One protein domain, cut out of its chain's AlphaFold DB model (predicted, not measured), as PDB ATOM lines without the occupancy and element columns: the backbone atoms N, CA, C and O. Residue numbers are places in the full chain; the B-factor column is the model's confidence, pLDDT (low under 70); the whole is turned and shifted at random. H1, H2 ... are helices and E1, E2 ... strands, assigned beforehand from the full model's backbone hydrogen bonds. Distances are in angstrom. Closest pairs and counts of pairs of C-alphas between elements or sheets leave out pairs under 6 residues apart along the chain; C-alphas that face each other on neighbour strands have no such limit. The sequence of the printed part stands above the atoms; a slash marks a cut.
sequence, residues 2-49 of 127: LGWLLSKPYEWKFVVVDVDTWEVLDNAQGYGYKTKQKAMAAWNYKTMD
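What this domain is: This is residues 2 to 49 of the 127 residues of an uncharacterized protein of Ruminococcus sp. AF14-5 (UniProt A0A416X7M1). This is a piece with little regular structure: a long stretch without a named element, residues 2 to 23, folds back into a short strand, E1, and one helix, H1, comes near that strand. Residues 16 to 17 pair antiparallel with residues 24 to 26 of E1. The printed part has 48 residues, with E1 before H1; named elements hold only 15 of them, mostly helix. It is loose, with a radius of gyration of the C-alphas of 12.1 A, and only just elongated, spanning 36 by 24 by 16 A.

How they stand to each other: E1, residues 24 to 26, pairs with no named strand. The closest C-alphas of E1 and H1, residues 36 to 47, are those of Asp 26 and Trp 43, 6.9 A apart. In H1 every O i to N i+4 pair is within hydrogen-bond range.

Where its parts are: E1 begins at C-alpha 24 (17.845, 29.115, -11.461) and measures 5.7 A. H1 measures 16.3 A and ends at C-alpha 47 (22.954, 42.188, -8.150).

The domain as a whole: The farthest C-alphas, of Leu 2 and Asp 20, are 41.4 A apart. The printed part has no cut. The link from E1 to H1 is short, with 9 residues. In this model, residues 2 to 10 have pLDDT under 70.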
ATOM      1  N   LEU A   2      32.429  24.416  17.096       30.38
ATOM      2  CA  LEU A   2      31.289  25.020  16.394       30.38
ATOM      3  C   LEU A   2      30.610  23.931  15.560       30.38
ATOM      4  O   LEU A   2      31.237  23.363  14.670       30.38
ATOM      5  N   GLY A   3      29.360  23.608  15.890       40.16
ATOM      6  CA  GLY A   3      28.533  22.678  15.125       40.16
ATOM      7  C   GLY A   3      27.696  23.431  14.094       40.16
ATOM      8  O   GLY A   3      26.956  24.347  14.450       40.16
ATOM      9  N   TRP A   4      27.796  23.043  12.825       45.16
ATOM     10  CA  TRP A   4      26.963  23.578  11.751       45.16
ATOM     11  C   TRP A   4      25.738  22.676  11.582       45.16
ATOM     12  O   TRP A   4      25.854  21.536  11.138       45.16
ATOM     13  N   LEU A   5      24.556  23.169  11.956       49.69
ATOM     14  CA  LEU A   5      23.299  22.480  11.663       49.69
ATOM     15  C   LEU A   5      22.998  22.634  10.166       49.69
ATOM     16  O   LEU A   5      22.539  23.691   9.725       49.69
ATOM     17  N   LEU A   6      23.260  21.576   9.394       55.06
ATOM     18  CA  LEU A   6      22.753  21.435   8.030       55.06
ATOM     19  C   LEU A   6      21.218  21.556   8.028       55.06
ATOM     20  O   LEU A   6      20.553  21.327   9.044       55.06
ATOM     21  N   SER A   7      20.642  21.958   6.892       62.31
ATOM     22  CA  SER A   7      19.186  21.995   6.720       62.31
ATOM     23  C   SER A   7      18.567  20.655   7.114       62.31
ATOM     24  O   SER A   7      19.088  19.606   6.736       62.31
ATOM     25  N   LYS A   8      17.452  20.683   7.850       66.19
ATOM     26  CA  LYS A   8      16.743  19.454   8.208       66.19
ATOM     27  C   LYS A   8      16.277  18.745   6.925       66.19
ATOM     28  O   LYS A   8      15.822  19.436   6.008       66.19
ATOM     29  N   PRO A   9      16.370  17.405   6.848       64.56
ATOM     30  CA  PRO A   9      15.777  16.662   5.744       64.56
ATOM     31  C   PRO A   9      14.280  16.999   5.634       64.56
ATOM     32  O   PRO A   9      13.622  17.185   6.658       64.56
ATOM     33  N   TYR A  10      13.758  17.075   4.406       69.06
ATOM     34  CA  TYR A  10      12.341  17.331   4.074       69.06
ATOM     35  C   TYR A  10      11.794  18.749   4.325       69.06
ATOM     36  O   TYR A  10      10.595  18.976   4.200       69.06
ATOM     37  N   GLU A  11      12.640  19.733   4.631       79.38
ATOM     38  CA  GLU A  11      12.201  21.129   4.738       79.38
ATOM     39  C   GLU A  11      12.214  21.803   3.357       79.38
ATOM     40  O   GLU A  11      13.270  21.878   2.726       79.38
ATOM     41  N   TRP A  12      11.075  22.331   2.896       82.19
ATOM     42  CA  TRP A  12      11.029  23.089   1.640       82.19
ATOM     43  C   TRP A  12      11.971  24.298   1.683       82.19
ATOM     44  O   TRP A  12      12.066  25.013   2.687       82.19
ATOM     45  N   LYS A  13      12.673  24.526   0.572       90.25
ATOM     46  CA  LYS A  13      13.623  25.626   0.400       90.25
ATOM     47  C   LYS A  13      13.213  26.495  -0.775       90.25
ATOM     48  O   LYS A  13      12.629  26.024  -1.743       90.25
ATOM     49  N   PHE A  14      13.543  27.773  -0.676       90.88
ATOM     50  CA  PHE A  14      13.302  28.756  -1.719       90.88
ATOM     51  C   PHE A  14      14.564  28.948  -2.552       90.88
ATOM     52  O   PHE A  14      15.665  29.027  -2.008       90.88
ATOM     53  N   VAL A  15      14.390  29.061  -3.862       91.69
ATOM     54  CA  VAL A  15      15.429  29.429  -4.825       91.69
ATOM     55  C   VAL A  15      14.936  30.632  -5.624       91.69
ATOM     56  O   VAL A  15      13.729  30.868  -5.711       91.69
ATOM     57  N   VAL A  16      15.858  31.425  -6.149       90.50
ATOM     58  CA  VAL A  16      15.557  32.537  -7.050       90.50
ATOM     59  C   VAL A  16      15.616  32.001  -8.469       90.50
ATOM     60  O   VAL A  16      16.614  31.388  -8.848       90.50
ATOM     61  N   VAL A  17      14.545  32.214  -9.222       93.56
ATOM     62  CA  VAL A  17      14.428  31.819 -10.627       93.56
ATOM     63  C   VAL A  17      14.094  33.036 -11.472       93.56
ATOM     64  O   VAL A  17      13.445  33.965 -10.982       93.56
ATOM     65  N   ASP A  18      14.543  33.021 -12.716       91.38
ATOM     66  CA  ASP A  18      14.066  33.935 -13.742       91.38
ATOM     67  C   ASP A  18      12.632  33.546 -14.140       91.38
ATOM     68  O   ASP A  18      12.316  32.362 -14.254       91.38
ATOM     69  N   VAL A  19      11.739  34.525 -14.281       89.94
ATOM     70  CA  VAL A  19      10.312  34.262 -14.544       89.94
ATOM     71  C   VAL A  19      10.062  33.897 -16.007       89.94
ATOM     72  O   VAL A  19       9.141  33.133 -16.290       89.94
ATOM     73  N   ASP A  20      10.881  34.417 -16.918       91.06
ATOM     74  CA  ASP A  20      10.699  34.257 -18.356       91.06
ATOM     75  C   ASP A  20      11.408  32.991 -18.858       91.06
ATOM     76  O   ASP A  20      10.856  32.248 -19.671       91.06
ATOM     77  N   THR A  21      12.608  32.698 -18.344       92.56
ATOM     78  CA  THR A  21      13.408  31.531 -18.766       92.56
ATOM     79  C   THR A  21      13.282  30.323 -17.838       92.56
ATOM     80  O   THR A  21      13.694  29.225 -18.212       92.56
ATOM     81  N   TRP A  22      12.717  30.499 -16.637       87.25
ATOM     82  CA  TRP A  22      12.686  29.497 -15.558       87.25
ATOM     83  C   TRP A  22      14.068  29.022 -15.080       87.25
ATOM     84  O   TRP A  22      14.173  28.043 -14.334       87.25
ATOM     85  N   GLU A  23      15.139  29.720 -15.459       93.00
ATOM     86  CA  GLU A  23      16.496  29.391 -15.035       93.00
ATOM     87  C   GLU A  23      16.722  29.730 -13.560       93.00
ATOM     88  O   GLU A  23      16.234  30.731 -13.032       93.00
ATOM     89  N   VAL A  24      17.500  28.895 -12.868       90.88
ATOM     90  CA  VAL A  24      17.845  29.115 -11.461       90.88
ATOM     91  C   VAL A  24      18.950  30.165 -11.363       90.88
ATOM     92  O   VAL A  24      20.113  29.886 -11.643       90.88
ATOM     93  N   LEU A  25      18.587  31.358 -10.894       91.25
ATOM     94  CA  LEU A  25      19.498  32.482 -10.680       91.25
ATOM     95  C   LEU A  25      20.305  32.334  -9.380       91.25
ATOM     96  O   LEU A  25      21.488  32.672  -9.326       91.25
ATOM     97  N   ASP A  26      19.678  31.822  -8.314       91.69
ATOM     98  CA  ASP A  26      20.352  31.589  -7.033       91.69
ATOM     99  C   ASP A  26      19.662  30.511  -6.192       91.69
ATOM    100  O   ASP A  26      18.516  30.660  -5.764       91.69
ATOM    101  N   ASN A  27      20.381  29.435  -5.881       91.38
ATOM    102  CA  ASN A  27      19.901  28.346  -5.030       91.38
ATOM    103  C   ASN A  27      20.713  28.165  -3.742       91.38
ATOM    104  O   ASN A  27      20.674  27.085  -3.150       91.38
ATOM    105  N   ALA A  28      21.472  29.179  -3.314       88.81
ATOM    106  CA  ALA A  28      22.359  29.086  -2.154       88.81
ATOM    107  C   ALA A  28      23.306  27.867  -2.214       88.81
ATOM    108  O   ALA A  28      23.432  27.132  -1.235       88.81
ATOM    109  N   GLN A  29      23.944  27.629  -3.368       86.81
ATOM    110  CA  GLN A  29      24.872  26.504  -3.593       86.81
ATOM    111  C   GLN A  29      24.228  25.122  -3.377       86.81
ATOM    112  O   GLN A  29      24.875  24.187  -2.915       86.81
ATOM    113  N   GLY A  30      22.936  24.996  -3.683       85.25
ATOM    114  CA  GLY A  30      22.179  23.750  -3.542       85.25
ATOM    115  C   GLY A  30      21.502  23.550  -2.182       85.25
ATOM    116  O   GLY A  30      20.714  22.622  -2.038       85.25
ATOM    117  N   TYR A  31      21.730  24.430  -1.201       85.94
ATOM    118  CA  TYR A  31      21.041  24.368   0.098       85.94
ATOM    119  C   TYR A  31      19.667  25.044   0.095       85.94
ATOM    120  O   TYR A  31      18.813  24.732   0.928       85.94
ATOM    121  N   GLY A  32      19.469  26.000  -0.813       87.31
ATOM    122  CA  GLY A  32      18.311  26.881  -0.860       87.31
ATOM    123  C   GLY A  32      18.129  27.750   0.392       87.31
ATOM    124  O   GLY A  32      18.794  27.625   1.424       87.31
ATOM    125  N   TYR A  33      17.193  28.687   0.309       91.19
ATOM    126  CA  TYR A  33      16.900  29.635   1.378       91.19
ATOM    127  C   TYR A  33      15.731  29.157   2.231       91.19
ATOM    128  O   TYR A  33      14.747  28.622   1.731       91.19
ATOM    129  N   LYS A  34      15.793  29.411   3.542       89.88
ATOM    130  CA  LYS A  34      14.689  29.081   4.463       89.88
ATOM    131  C   LYS A  34      13.434  29.926   4.225       89.88
ATOM    132  O   LYS A  34      12.341  29.499   4.559       89.88
ATOM    133  N   THR A  35      13.588  31.135   3.684       90.44
ATOM    134  CA  THR A  35      12.475  32.055   3.423       90.44
ATOM    135  C   THR A  35      12.674  32.792   2.102       90.44
ATOM    136  O   THR A  35      13.810  33.064   1.706       90.44
ATOM    137  N   LYS A  36      11.567  33.187   1.459       90.81
ATOM    138  CA  LYS A  36      11.571  34.034   0.250       90.81
ATOM    139  C   LYS A  36      12.345  35.337   0.460       90.81
ATOM    140  O   LYS A  36      13.140  35.731  -0.381       90.81
ATOM    141  N   GLN A  37      12.163  35.975   1.618       92.19
ATOM    142  CA  GLN A  37      12.848  37.221   1.976       92.19
ATOM    143  C   GLN A  37      14.371  37.057   2.012       92.19
ATOM    144  O   GLN A  37      15.088  37.945   1.565       92.19
ATOM    145  N   LYS A  38      14.879  35.920   2.509       91.25
ATOM    146  CA  LYS A  38      16.321  35.641   2.524       91.25
ATOM    147  C   LYS A  38      16.877  35.395   1.124       91.25
ATOM    148  O   LYS A  38      17.959  35.891   0.835       91.25
ATOM    149  N   ALA A  39      16.131  34.689   0.273       90.75
ATOM    150  CA  ALA A  39      16.496  34.506  -1.131       90.75
ATOM    151  C   ALA A  39      16.581  35.857  -1.854       90.75
ATOM    152  O   ALA A  39      17.600  36.182  -2.454       90.75
ATOM    153  N   MET A  40      15.550  36.690  -1.686       91.06
ATOM    154  CA  MET A  40      15.490  38.033  -2.259       91.06
ATOM    155  C   MET A  40      16.618  38.935  -1.743       91.06
ATOM    156  O   MET A  40      17.273  39.609  -2.525       91.06
ATOM    157  N   ALA A  41      16.891  38.933  -0.435       90.88
ATOM    158  CA  ALA A  41      17.966  39.736   0.147       90.88
ATOM    159  C   ALA A  41      19.352  39.319  -0.371       90.88
ATOM    160  O   ALA A  41      20.179  40.181  -0.666       90.88
ATOM    161  N   ALA A  42      19.605  38.013  -0.498       91.25
ATOM    162  CA  ALA A  42      20.863  37.502  -1.029       91.25
ATOM    163  C   ALA A  42      21.038  37.837  -2.516       91.25
ATOM    164  O   ALA A  42      22.111  38.296  -2.911       91.25
ATOM    165  N   TRP A  43      19.979  37.672  -3.314       90.94
ATOM    166  CA  TRP A  43      19.991  38.033  -4.727       90.94
ATOM    167  C   TRP A  43      20.208  39.528  -4.922       90.94
ATOM    168  O   TRP A  43      21.146  39.914  -5.613       90.94
ATOM    169  N   ASN A  44      19.434  40.362  -4.222       89.31
ATOM    170  CA  ASN A  44      19.610  41.810  -4.244       89.31
ATOM    171  C   ASN A  44      21.039  42.190  -3.866       89.31
ATOM    172  O   ASN A  44      21.635  43.000  -4.550       89.31
ATOM    173  N   TYR A  45      21.642  41.588  -2.839       85.88
ATOM    174  CA  TYR A  45      23.031  41.885  -2.471       85.88
ATOM    175  C   TYR A  45      24.058  41.523  -3.564       85.88
ATOM    176  O   TYR A  45      25.082  42.204  -3.702       85.88
ATOM    177  N   LYS A  46      23.811  40.451  -4.328       85.25
ATOM    178  CA  LYS A  46      24.660  40.030  -5.456       85.25
ATOM    179  C   LYS A  46      24.509  40.950  -6.665       85.25
ATOM    180  O   LYS A  46      25.512  41.274  -7.291       85.25
ATOM    181  N   THR A  47      23.283  41.371  -6.971       86.38
ATOM    182  CA  THR A  47      22.954  42.188  -8.150       86.38
ATOM    183  C   THR A  47      22.940  43.688  -7.873       86.38
ATOM    184  O   THR A  47      22.796  44.483  -8.800       86.38
ATOM    185  N   MET A  48      23.106  44.100  -6.612       79.56
ATOM    186  CA  MET A  48      23.130  45.508  -6.240       79.56
ATOM    187  C   MET A  48      24.295  46.210  -6.922       79.56
ATOM    188  O   MET A  48      25.455  45.817  -6.783       79.56
ATOM    189  N   ASP A  49      23.982  47.310  -7.596       78.19
ATOM    190  CA  ASP A  49      24.975  48.202  -8.168       78.19
ATOM    191  C   ASP A  49      25.778  48.900  -7.054       78.19
ATOM    192  O   ASP A  49      25.364  49.906  -6.471       78.19
TER     193      ASP A  49